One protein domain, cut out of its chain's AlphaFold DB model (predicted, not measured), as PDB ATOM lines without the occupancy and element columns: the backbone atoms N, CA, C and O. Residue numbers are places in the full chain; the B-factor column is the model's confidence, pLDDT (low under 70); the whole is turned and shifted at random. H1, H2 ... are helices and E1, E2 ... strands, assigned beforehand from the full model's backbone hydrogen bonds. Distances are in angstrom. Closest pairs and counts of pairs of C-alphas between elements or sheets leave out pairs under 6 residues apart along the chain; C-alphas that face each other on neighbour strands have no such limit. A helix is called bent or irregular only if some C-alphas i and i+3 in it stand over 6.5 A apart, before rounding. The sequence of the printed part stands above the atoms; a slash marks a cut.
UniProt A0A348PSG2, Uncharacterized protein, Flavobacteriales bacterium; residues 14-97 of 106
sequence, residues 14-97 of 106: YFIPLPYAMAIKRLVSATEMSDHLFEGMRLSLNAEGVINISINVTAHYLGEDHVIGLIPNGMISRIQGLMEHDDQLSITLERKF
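AT A GLANCE: This is residues 14 to 97 of the 106 residues of an uncharacterized protein of Flavobacteriales bacterium (UniProt A0A348PSG2). Two small three-stranded sheets, E2-E1-E6 and the strongly twisted E3-E4-E5, are joined by short pairings into a loose, barrel-like ring. H2 packs across E3 and E4 at one end of the long axis, and H1 lies at the opposite end. The 84 printed residues run E1 E2 H1 E3 E4 E5 H2 E6, mixed in class, with both sheets antiparallel. The whole is compact, with a radius of gyration of the C-alphas of 12.3 A and spans of 34 by 24 by 23 A.

HOW THE PARTS SIT: E1, residues 14 to 17, and E2, residues 21 to 23, form a hairpin, with N 16 and O 22 2.9 A apart. E6, residues 94 to 96, is E1's other antiparallel neighbour, with N 15 to O 94 at 2.9 A. Residues 25 to 26 pair with residues 69 to 70 of E5, residues 64 to 70. H1, residues 30 to 36, only grazes the sheet of E3, residues 42 to 48, E4, residues 54 to 61, and E5. This sheet is a meander, each strand the antiparallel neighbour of the one before: N 46 to O 56 is 3.0 A, N 59 to O 66 2.9 A. Residues 42 to 43 of E3 pair with residues 91 to 92. H2, residues 73 to 85, is on this sheet in two layers, helix over sheet, at a height of 9.1 A. It runs across the strands, at 76 degrees to E3 on the local plane. The closest C-alphas of H2 and E4 are those of Ile 76 and Ile 55, 6.8 A apart. Every O i to N i+4 pair is within hydrogen-bond range in H1, but 7 of 9 in H2, which is irregular: C-alphas 74 and 77 are 7.6 A apart.

IN THESE COORDINATES: E1 begins at C-alpha 14, (250.869, 208.655, 164.015). E3 measures 19.7 A, E4 22.0 A, E5 17.9 A and H2 19.7 A. E6 ends at C-alpha 96, (248.679, 213.635, 166.992).

THE WHOLE: The farthest C-alphas, of Val 50 and Phe 97, are 35.7 A apart. The printed part has no cut and no long link. The pLDDT is under 70 in residues 14 to 21, 87 to 88 and 95 to 97.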
ATOM      1  N   TYR A  14     250.767 209.574 162.891       51.09
ATOM      2  CA  TYR A  14     250.869 208.655 164.015       51.09
ATOM      3  C   TYR A  14     252.280 208.700 164.600       51.09
ATOM      4  O   TYR A  14     253.265 208.731 163.855       51.09
ATOM      5  N   PHE A  15     252.358 208.754 165.927       59.34
ATOM      6  CA  PHE A  15     253.585 208.939 166.693       59.34
ATOM      7  C   PHE A  15     253.803 207.782 167.636       59.34
ATOM      8  O   PHE A  15     252.857 207.158 168.101       59.34
ATOM      9  N   ILE A  16     255.066 207.554 167.941       56.56
ATOM     10  CA  ILE A  16     255.492 206.574 168.914       56.56
ATOM     11  C   ILE A  16     256.232 207.305 170.038       56.56
ATOM     12  O   ILE A  16     257.305 207.866 169.782       56.56
ATOM     13  N   PRO A  17     255.688 207.355 171.265       54.59
ATOM     14  CA  PRO A  17     256.457 207.661 172.463       54.59
ATOM     15  C   PRO A  17     257.423 206.519 172.809       54.59
ATOM     16  O   PRO A  17     257.037 205.443 173.255       54.59
ATOM     17  N   LEU A  18     258.707 206.794 172.620       59.06
ATOM     18  CA  LEU A  18     259.819 206.192 173.359       59.06
ATOM     19  C   LEU A  18     260.233 207.189 174.466       59.06
ATOM     20  O   LEU A  18     259.587 208.236 174.586       59.06
ATOM     21  N   PRO A  19     261.358 207.017 175.193       53.69
ATOM     22  CA  PRO A  19     262.030 208.156 175.843       53.69
ATOM     23  C   PRO A  19     262.208 209.395 174.927       53.69
ATOM     24  O   PRO A  19     262.517 210.483 175.411       53.69
ATOM     25  N   TYR A  20     261.969 209.255 173.615       58.03
ATOM     26  CA  TYR A  20     261.822 210.328 172.637       58.03
ATOM     27  C   TYR A  20     260.562 210.116 171.780       58.03
ATOM     28  O   TYR A  20     260.303 209.012 171.310       58.03
ATOM     29  N   ALA A  21     259.788 211.170 171.518       65.44
ATOM     30  CA  ALA A  21     258.675 211.089 170.571       65.44
ATOM     31  C   ALA A  21     259.208 211.009 169.130       65.44
ATOM     32  O   ALA A  21     259.988 211.870 168.716       65.44
ATOM     33  N   MET A  22     258.769 210.016 168.352       72.94
ATOM     34  CA  MET A  22     259.178 209.869 166.952       72.94
ATOM     35  C   MET A  22     258.020 209.558 166.004       72.94
ATOM     36  O   MET A  22     257.003 208.992 166.397       72.94
ATOM     37  N   ALA A  23     258.189 209.935 164.736       75.19
ATOM     38  CA  ALA A  23     257.295 209.540 163.654       75.19
ATOM     39  C   ALA A  23     257.841 208.293 162.950       75.19
ATOM     40  O   ALA A  23     259.053 208.170 162.758       75.19
ATOM     41  N   ILE A  24     256.945 207.411 162.517       78.31
ATOM     42  CA  ILE A  24     257.289 206.235 161.711       78.31
ATOM     43  C   ILE A  24     256.925 206.433 160.245       78.31
ATOM     44  O   ILE A  24     255.986 207.160 159.904       78.31
ATOM     45  N   LYS A  25     257.639 205.736 159.360       82.81
ATOM     46  CA  LYS A  25     257.226 205.592 157.966       82.81
ATOM     47  C   LYS A  25     256.105 204.554 157.903       82.81
ATOM     48  O   LYS A  25     256.364 203.359 157.990       82.81
ATOM     49  N   ARG A  26     254.866 205.024 157.770       82.88
ATOM     50  CA  ARG A  26     253.665 204.183 157.660       82.88
ATOM     51  C   ARG A  26     253.739 203.252 156.439       82.88
ATOM     52  O   ARG A  26     254.103 203.707 155.354       82.88
ATOM     53  N   LEU A  27     253.351 201.988 156.626       85.38
ATOM     54  CA  LEU A  27     253.231 200.979 155.560       85.38
ATOM     55  C   LEU A  27     251.778 200.567 155.274       85.38
ATOM     56  O   LEU A  27     251.469 200.198 154.147       85.38
ATOM     57  N   VAL A  28     250.884 200.695 156.254       83.81
ATOM     58  CA  VAL A  28     249.449 200.379 156.122       83.81
ATOM     59  C   VAL A  28     248.622 201.603 155.732       83.81
ATOM     60  O   VAL A  28     249.098 202.733 155.837       83.81
ATOM     61  N   SER A  29     247.383 201.432 155.268       80.56
ATOM     62  CA  SER A  29     246.536 202.557 154.831       80.56
ATOM     63  C   SER A  29     246.076 203.457 155.996       80.56
ATOM     64  O   SER A  29     246.141 203.080 157.162       80.56
ATOM     65  N   ALA A  30     245.627 204.687 155.710       74.94
ATOM     66  CA  ALA A  30     245.137 205.589 156.761       74.94
ATOM     67  C   ALA A  30     243.822 205.084 157.378       74.94
ATOM     68  O   ALA A  30     243.600 205.282 158.572       74.94
ATOM     69  N   THR A  31     242.992 204.431 156.561       78.69
ATOM     70  CA  THR A  31     241.748 203.768 156.968       78.69
ATOM     71  C   THR A  31     242.049 202.629 157.935       78.69
ATOM     72  O   THR A  31     241.569 202.643 159.058       78.69
ATOM     73  N   GLU A  32     242.965 201.736 157.568       80.31
ATOM     74  CA  GLU A  32     243.373 200.591 158.389       80.31
ATOM     75  C   GLU A  32     243.992 201.017 159.728       80.31
ATOM     76  O   GLU A  32     243.642 200.476 160.773       80.31
ATOM     77  N   MET A  33     244.825 202.070 159.735       78.75
ATOM     78  CA  MET A  33     245.308 202.659 160.991       78.75
ATOM     79  C   MET A  33     244.156 203.175 161.866       78.75
ATOM     80  O   MET A  33     244.247 203.108 163.083       78.75
ATOM     81  N   SER A  34     243.106 203.747 161.268       79.12
ATOM     82  CA  SER A  34     241.982 204.317 162.019       79.12
ATOM     83  C   SER A  34     241.024 203.253 162.551       79.12
ATOM     84  O   SER A  34     240.403 203.484 163.585       79.12
ATOM     85  N   ASP A  35     240.882 202.141 161.836       83.75
ATOM     86  CA  ASP A  35     239.927 201.083 162.161       83.75
ATOM     87  C   ASP A  35     240.501 200.093 163.181       83.75
ATOM     88  O   ASP A  35     239.761 199.550 164.002       83.75
ATOM     89  N   HIS A  36     241.822 199.875 163.155       83.12
ATOM     90  CA  HIS A  36     242.465 198.824 163.946       83.12
ATOM     91  C   HIS A  36     243.448 199.328 164.998       83.12
ATOM     92  O   HIS A  36     243.753 198.590 165.935       83.12
ATOM     93  N   LEU A  37     243.937 200.567 164.888       83.88
ATOM     94  CA  LEU A  37     244.935 201.100 165.811       83.88
ATOM     95  C   LEU A  37     244.370 202.247 166.642       83.88
ATOM     96  O   LEU A  37     243.637 203.112 166.163       83.88
ATOM     97  N   PHE A  38     244.758 202.277 167.910       79.94
ATOM     98  CA  PHE A  38     244.254 203.236 168.883       79.94
ATOM     99  C   PHE A  38     245.377 203.784 169.763       79.94
ATOM    100  O   PHE A  38     246.481 203.242 169.831       79.94
ATOM    101  N   GLU A  39     245.095 204.904 170.421       77.19
ATOM    102  CA  GLU A  39     246.039 205.547 171.330       77.19
ATOM    103  C   GLU A  39     246.332 204.659 172.546       77.19
ATOM    104  O   GLU A  39     245.420 204.093 173.145       77.19
ATOM    105  N   GLY A  40     247.608 204.529 172.910       72.38
ATOM    106  CA  GLY A  40     248.044 203.669 174.012       72.38
ATOM    107  C   GLY A  40     248.188 202.189 173.644       72.38
ATOM    108  O   GLY A  40     248.588 201.395 174.496       72.38
ATOM    109  N   MET A  41     247.912 201.807 172.392       81.69
ATOM    110  CA  MET A  41     248.144 200.447 171.906       81.69
ATOM    111  C   MET A  41     249.624 200.085 172.025       81.69
ATOM    112  O   MET A  41     250.472 200.856 171.581       81.69
ATOM    113  N   ARG A  42     249.923 198.916 172.604       81.38
ATOM    114  CA  ARG A  42     251.294 198.403 172.695       81.38
ATOM    115  C   ARG A  42     251.781 197.944 171.328       81.38
ATOM    116  O   ARG A  42     251.068 197.234 170.622       81.38
ATOM    117  N   LEU A  43     252.998 198.345 170.995       86.75
ATOM    118  CA  LEU A  43     253.680 198.001 169.758       86.75
ATOM    119  C   LEU A  43     254.976 197.261 170.077       86.75
ATOM    120  O   LEU A  43     255.590 197.495 171.119       86.75
ATOM    121  N   SER A  44     255.407 196.427 169.143       88.12
ATOM    122  CA  SER A  44     256.686 195.726 169.205       88.12
ATOM    123  C   SER A  44     257.625 196.262 168.132       88.12
ATOM    124  O   SER A  44     257.180 196.690 167.063       88.12
ATOM    125  N   LEU A  45     258.928 196.221 168.405       89.12
ATOM    126  CA  LEU A  45     259.953 196.476 167.398       89.12
ATOM    127  C   LEU A  45     260.647 195.183 167.033       89.12
ATOM    128  O   LEU A  45     261.011 194.408 167.912       89.12
ATOM    129  N   ASN A  46     260.880 194.997 165.742       89.69
ATOM    130  CA  ASN A  46     261.668 193.882 165.247       89.69
ATOM    131  C   ASN A  46     262.746 194.394 164.294       89.69
ATOM    132  O   ASN A  46     262.432 195.073 163.316       89.69
ATOM    133  N   ALA A  47     264.010 194.095 164.587       90.12
ATOM    134  CA  ALA A  47     265.121 194.436 163.711       90.12
ATOM    135  C   ALA A  47     265.285 193.351 162.638       90.12
ATOM    136  O   ALA A  47     265.350 192.164 162.943       90.12
ATOM    137  N   GLU A  48     265.375 193.761 161.378       90.44
ATOM    138  CA  GLU A  48     265.541 192.878 160.227       90.44
ATOM    139  C   GLU A  48     266.783 193.260 159.425       90.44
ATOM    140  O   GLU A  48     267.057 194.437 159.196       90.44
ATOM    141  N   GLY A  49     267.511 192.246 158.955       84.62
ATOM    142  CA  GLY A  49     268.746 192.416 158.191       84.62
ATOM    143  C   GLY A  49     270.003 192.475 159.062       84.62
ATOM    144  O   GLY A  49     269.955 192.786 160.246       84.62
ATOM    145  N   VAL A  50     271.148 192.144 158.454       76.50
ATOM    146  CA  VAL A  50     272.465 192.113 159.129       76.50
ATOM    147  C   VAL A  50     273.347 193.295 158.707       76.50
ATOM    148  O   VAL A  50     274.054 193.862 159.528       76.50
ATOM    149  N   ILE A  51     273.301 193.678 157.425       75.75
ATOM    150  CA  ILE A  51     274.126 194.763 156.854       75.75
ATOM    151  C   ILE A  51     273.290 196.033 156.644       75.75
ATOM    152  O   ILE A  51     273.705 197.122 157.024       75.75
ATOM    153  N   ASN A  52     272.093 195.888 156.073       82.94
ATOM    154  CA  ASN A  52     271.134 196.976 155.889       82.94
ATOM    155  C   ASN A  52     269.979 196.776 156.862       82.94
ATOM    156  O   ASN A  52     268.942 196.231 156.488       82.94
ATOM    157  N   ILE A  53     270.208 197.148 158.118       87.12
ATOM    158  CA  ILE A  53     269.238 196.923 159.183       87.12
ATOM    159  C   ILE A  53     268.040 197.852 158.981       87.12
ATOM    160  O   ILE A  53     268.211 199.056 158.783       87.12
ATOM    161  N   SER A  54     266.835 197.297 159.054       90.94
ATOM    162  CA  SER A  54     265.573 198.022 159.206       90.94
ATOM    163  C   SER A  54     264.914 197.627 160.519       90.94
ATOM    164  O   SER A  54     265.105 196.513 160.993       90.94
ATOM    165  N   ILE A  55     264.129 198.521 161.116       91.12
ATOM    166  CA  ILE A  55     263.359 198.188 162.319       91.12
ATOM    167  C   ILE A  55     261.880 198.359 162.007       91.12
ATOM    168  O   ILE A  55     261.414 199.470 161.727       91.12
ATOM    169  N   ASN A  56     261.170 197.241 162.055       92.25
ATOM    170  CA  ASN A  56     259.739 197.146 161.843       92.25
ATOM    171  C   ASN A  56     259.008 197.513 163.127       92.25
ATOM    172  O   ASN A  56     259.431 197.141 164.219       92.25
ATOM    173  N   VAL A  57     257.901 198.233 162.977       90.25
ATOM    174  CA  VAL A  57     256.942 198.484 164.047       90.25
ATOM    175  C   VAL A  57     255.739 197.591 163.816       90.25
ATOM    176  O   VAL A  57     255.055 197.721 162.796       90.25
ATOM    177  N   THR A  58     255.477 196.719 164.778       90.94
ATOM    178  CA  THR A  58     254.432 195.703 164.709       90.94
ATOM    179  C   THR A  58     253.331 196.024 165.710       90.94
ATOM    180  O   THR A  58     253.608 196.318 166.873       90.94
ATOM    181  N   ALA A  59     252.083 195.972 165.257       89.56
ATOM    182  CA  ALA A  59     250.901 196.039 166.103       89.56
ATOM    183  C   ALA A  59     250.216 194.671 166.127       89.56
ATOM    184  O   ALA A  59     250.076 194.042 165.081       89.56
ATOM    185  N   HIS A  60     249.761 194.249 167.304       87.56
ATOM    186  CA  HIS A  60     248.996 193.016 167.459       87.56
ATOM    187  C   HIS A  60     247.499 193.330 167.489       87.56
ATOM    188  O   HIS A  60     247.008 193.937 168.446       87.56
ATOM    189  N   TYR A  61     246.765 192.940 166.450       85.50
ATOM    190  CA  TYR A  61     245.313 193.103 166.383       85.50
ATOM    191  C   TYR A  61     244.683 191.953 165.602       85.50
ATOM    192  O   TYR A  61     245.346 191.284 164.825       85.50
ATOM    193  N   LEU A  62     243.396 191.679 165.851       85.94
ATOM    194  CA  LEU A  62     242.665 190.558 165.233       85.94
ATOM    195  C   LEU A  62     243.313 189.169 165.445       85.94
ATOM    196  O   LEU A  62     242.986 188.225 164.735       85.94
ATOM    197  N   GLY A  63     244.170 189.026 166.462       85.62
ATOM    198  CA  GLY A  63     244.893 187.785 166.756       85.62
ATOM    199  C   GLY A  63     246.160 187.579 165.921       85.62
ATOM    200  O   GLY A  63     246.767 186.516 166.020       85.62
ATOM    201  N   GLU A  64     246.573 188.576 165.137       90.31
ATOM    202  CA  GLU A  64     247.735 188.518 164.252       90.31
ATOM    203  C   GLU A  64     248.683 189.707 164.476       90.31
ATOM    204  O   GLU A  64     248.308 190.770 164.981       90.31
ATOM    205  N   ASP A  65     249.945 189.503 164.096       90.06
ATOM    206  CA  ASP A  65     250.983 190.527 164.122       90.06
ATOM    207  C   ASP A  65     251.071 191.220 162.762       90.06
ATOM    208  O   ASP A  65     251.388 190.604 161.744       90.06
ATOM    209  N   HIS A  66     250.844 192.531 162.754       90.31
ATOM    210  CA  HIS A  66     250.844 193.335 161.539       90.31
ATOM    211  C   HIS A  66     251.932 194.400 161.581       90.31
ATOM    212  O   HIS A  66     251.992 195.222 162.499       90.31
ATOM    213  N   VAL A  67     252.773 194.442 160.547       91.62
ATOM    214  CA  VAL A  67     253.771 195.504 160.388       91.62
ATOM    215  C   VAL A  67     253.075 196.782 159.922       91.62
ATOM    216  O   VAL A  67     252.643 196.898 158.778       91.62
ATOM    217  N   ILE A  68     252.994 197.773 160.808       89.00
ATOM    218  CA  ILE A  68     252.289 199.037 160.550       89.00
ATOM    219  C   ILE A  68     253.216 200.133 160.013       89.00
ATOM    220  O   ILE A  68     252.772 201.103 159.386       89.00
ATOM    221  N   GLY A  69     254.525 199.987 160.220       89.06
ATOM    222  CA  GLY A  69     255.498 200.941 159.716       89.06
ATOM    223  C   GLY A  69     256.942 200.596 160.023       89.06
ATOM    224  O   GLY A  69     257.255 199.544 160.568       89.06
ATOM    225  N   LEU A  70     257.819 201.524 159.653       89.44
ATOM    226  CA  LEU A  70     259.264 201.407 159.795       89.44
ATOM    227  C   LEU A  70     259.821 202.580 160.590       89.44
ATOM    228  O   LEU A  70     259.408 203.734 160.408       89.44
ATOM    229  N   ILE A  71     260.822 202.291 161.409       87.69
ATOM    230  CA  ILE A  71     261.673 203.312 162.008       87.69
ATOM    231  C   ILE A  71     262.464 204.024 160.896       87.69
ATOM    232  O   ILE A  71     263.059 203.361 160.044       87.69
ATOM    233  N   PRO A  72     262.499 205.370 160.867       84.81
ATOM    234  CA  PRO A  72     263.308 206.105 159.899       84.81
ATOM    235  C   PRO A  72     264.801 205.786 160.039       84.81
ATOM    236  O   PRO A  72     265.313 205.733 161.156       84.81
ATOM    237  N   ASN A  73     265.521 205.688 158.916       85.69
ATOM    238  CA  ASN A  73     266.947 205.322 158.888       85.69
ATOM    239  C   ASN A  73     267.822 206.146 159.849       85.69
ATOM    240  O   ASN A  73     268.685 205.592 160.521       85.69
ATOM    241  N   GLY A  74     267.557 207.453 159.978       84.75
ATOM    242  CA  GLY A  74     268.298 208.343 160.884       84.75
ATOM    243  C   GLY A  74     268.127 208.042 162.380       84.75
ATOM    244  O   GLY A  74     268.843 208.609 163.196       84.75
ATOM    245  N   MET A  75     267.195 207.159 162.747       83.88
ATOM    246  CA  MET A  75     266.918 206.763 164.130       83.88
ATOM    247  C   MET A  75     267.333 205.317 164.433       83.88
ATOM    248  O   MET A  75     267.359 204.949 165.603       83.88
ATOM    249  N   ILE A  76     267.686 204.510 163.423       87.94
ATOM    250  CA  ILE A  76     267.912 203.059 163.569       87.94
ATOM    251  C   ILE A  76     268.968 202.754 164.630       87.94
ATOM    252  O   ILE A  76     268.650 202.077 165.599       87.94
ATOM    253  N   SER A  77     270.171 203.326 164.520       86.81
ATOM    254  CA  SER A  77     271.263 203.069 165.475       86.81
ATOM    255  C   SER A  77     270.870 203.370 166.927       86.81
ATOM    256  O   SER A  77     271.227 202.625 167.836       86.81
ATOM    257  N   ARG A  78     270.076 204.425 167.154       85.25
ATOM    258  CA  ARG A  78     269.595 204.781 168.493       85.25
ATOM    259  C   ARG A  78     268.596 203.762 169.027       85.25
ATOM    260  O   ARG A  78     268.669 203.401 170.195       85.25
ATOM    261  N   ILE A  79     267.651 203.343 168.190       86.12
ATOM    262  CA  ILE A  79     266.629 202.371 168.581       86.12
ATOM    263  C   ILE A  79     267.249 200.990 168.802       86.12
ATOM    264  O   ILE A  79     266.893 200.341 169.775       86.12
ATOM    265  N   GLN A  80     268.220 200.581 167.981       87.31
ATOM    266  CA  GLN A  80     268.967 199.343 168.209       87.31
ATOM    267  C   GLN A  80     269.662 199.344 169.567       87.31
ATOM    268  O   GLN A  80     269.460 198.412 170.332       87.31
ATOM    269  N   GLY A  81     270.388 200.414 169.911       86.94
ATOM    270  CA  GLY A  81     271.021 200.508 171.228       86.94
ATOM    271  C   GLY A  81     270.009 200.407 172.374       86.94
ATOM    272  O   GLY A  81     270.281 199.770 173.382       86.94
ATOM    273  N   LEU A  82     268.807 200.975 172.219       85.44
ATOM    274  CA  LEU A  82     267.740 200.813 173.213       85.44
ATOM    275  C   LEU A  82     267.239 199.362 173.305       85.44
ATOM    276  O   LEU A  82     267.055 198.870 174.411       85.44
ATOM    277  N   MET A  83     267.049 198.685 172.171       85.75
ATOM    278  CA  MET A  83     266.623 197.279 172.122       85.75
ATOM    279  C   MET A  83     267.684 196.312 172.669       85.75
ATOM    280  O   MET A  83     267.334 195.249 173.158       85.75
ATOM    281  N   GLU A  84     268.970 196.662 172.593       84.56
ATOM    282  CA  GLU A  84     270.066 195.874 173.177       84.56
ATOM    283  C   GLU A  84     270.148 196.010 174.705       84.56
ATOM    284  O   GLU A  84     270.667 195.123 175.381       84.56
ATOM    285  N   HIS A  85     269.672 197.130 175.255       81.25
ATOM    286  CA  HIS A  85     269.708 197.411 176.691       81.25
ATOM    287  C   HIS A  85     268.432 197.009 177.431       81.25
ATOM    288  O   HIS A  85     268.485 196.797 178.643       81.25
ATOM    289  N   ASP A  86     267.301 196.955 176.732       76.12
ATOM    290  CA  ASP A  86     265.991 196.700 177.317       76.12
ATOM    291  C   ASP A  86     265.254 195.620 176.519       76.12
ATOM    292  O   ASP A  86     264.764 195.863 175.412       76.12
ATOM    293  N   ASP A  87     265.152 194.429 177.113       65.69
ATOM    294  CA  ASP A  87     264.445 193.280 176.538       65.69
ATOM    295  C   ASP A  87     262.946 193.563 176.320       65.69
ATOM    296  O   ASP A  87     262.285 192.870 175.542       65.69
ATOM    297  N   GLN A  88     262.380 194.566 177.007       65.38
ATOM    298  CA  GLN A  88     260.971 194.945 176.899       65.38
ATOM    299  C   GLN A  88     260.804 196.454 176.746       65.38
ATOM    300  O   GLN A  88     260.146 197.122 177.550       65.38
ATOM    301  N   LEU A  89     261.323 196.985 175.639       74.50
ATOM    302  CA  LEU A  89     261.022 198.348 175.223       74.50
ATOM    303  C   LEU A  89     259.497 198.527 175.093       74.50
ATOM    304  O   LEU A  89     258.865 197.991 174.181       74.50
ATOM    305  N   SER A  90     258.890 199.271 176.019       71.31
ATOM    306  CA  SER A  90     257.455 199.562 175.978       71.31
ATOM    307  C   SER A  90     257.190 200.722 175.034       71.31
ATOM    308  O   SER A  90     257.654 201.842 175.245       71.31
ATOM    309  N   ILE A  91     256.387 200.455 174.015       77.88
ATOM    310  CA  ILE A  91     256.131 201.380 172.922       77.88
ATOM    311  C   ILE A  91     254.637 201.505 172.766       77.88
ATOM    312  O   ILE A  91     253.938 200.495 172.677       77.88
ATOM    313  N   THR A  92     254.145 202.734 172.720       78.31
ATOM    314  CA  THR A  92     252.735 202.983 172.452       78.31
ATOM    315  C   THR A  92     252.544 203.797 171.187       78.31
ATOM    316  O   THR A  92     253.481 204.397 170.666       78.31
ATOM    317  N   LEU A  93     251.327 203.775 170.650       77.25
ATOM    318  CA  LEU A  93     250.911 204.656 169.567       77.25
ATOM    319  C   LEU A  93     250.213 205.889 170.150       77.25
ATOM    320  O   LEU A  93     249.296 205.761 170.954       77.25
ATOM    321  N   GLU A  94     250.588 207.081 169.701       70.88
ATOM    322  CA  GLU A  94     249.877 208.332 169.966       70.88
ATOM    323  C   GLU A  94     249.410 208.952 168.648       70.88
ATOM    324  O   GLU A  94     250.204 209.241 167.744       70.88
ATOM    325  N   ARG A  95     248.107 209.215 168.526       65.25
ATOM    326  CA  ARG A  95     247.569 209.969 167.391       65.25
ATOM    327  C   ARG A  95     247.749 211.459 167.670       65.25
ATOM    328  O   ARG A  95     247.127 211.991 168.584       65.25
ATOM    329  N   LYS A  96     248.548 212.169 166.863       62.94
ATOM    330  CA  LYS A  96     248.679 213.635 166.992       62.94
ATOM    331  C   LYS A  96     248.132 214.353 165.770       62.94
ATOM    332  O   LYS A  96     248.390 213.988 164.624       62.94
ATOM    333  N   PHE A  97     247.394 215.428 166.027       52.59
ATOM    334  CA  PHE A  97     247.019 216.389 164.998       52.59
ATOM    335  C   PHE A  97     248.253 217.230 164.643       52.59
ATOM    336  O   PHE A  97     248.818 217.928 165.489       52.59
TER     337      PHE A  97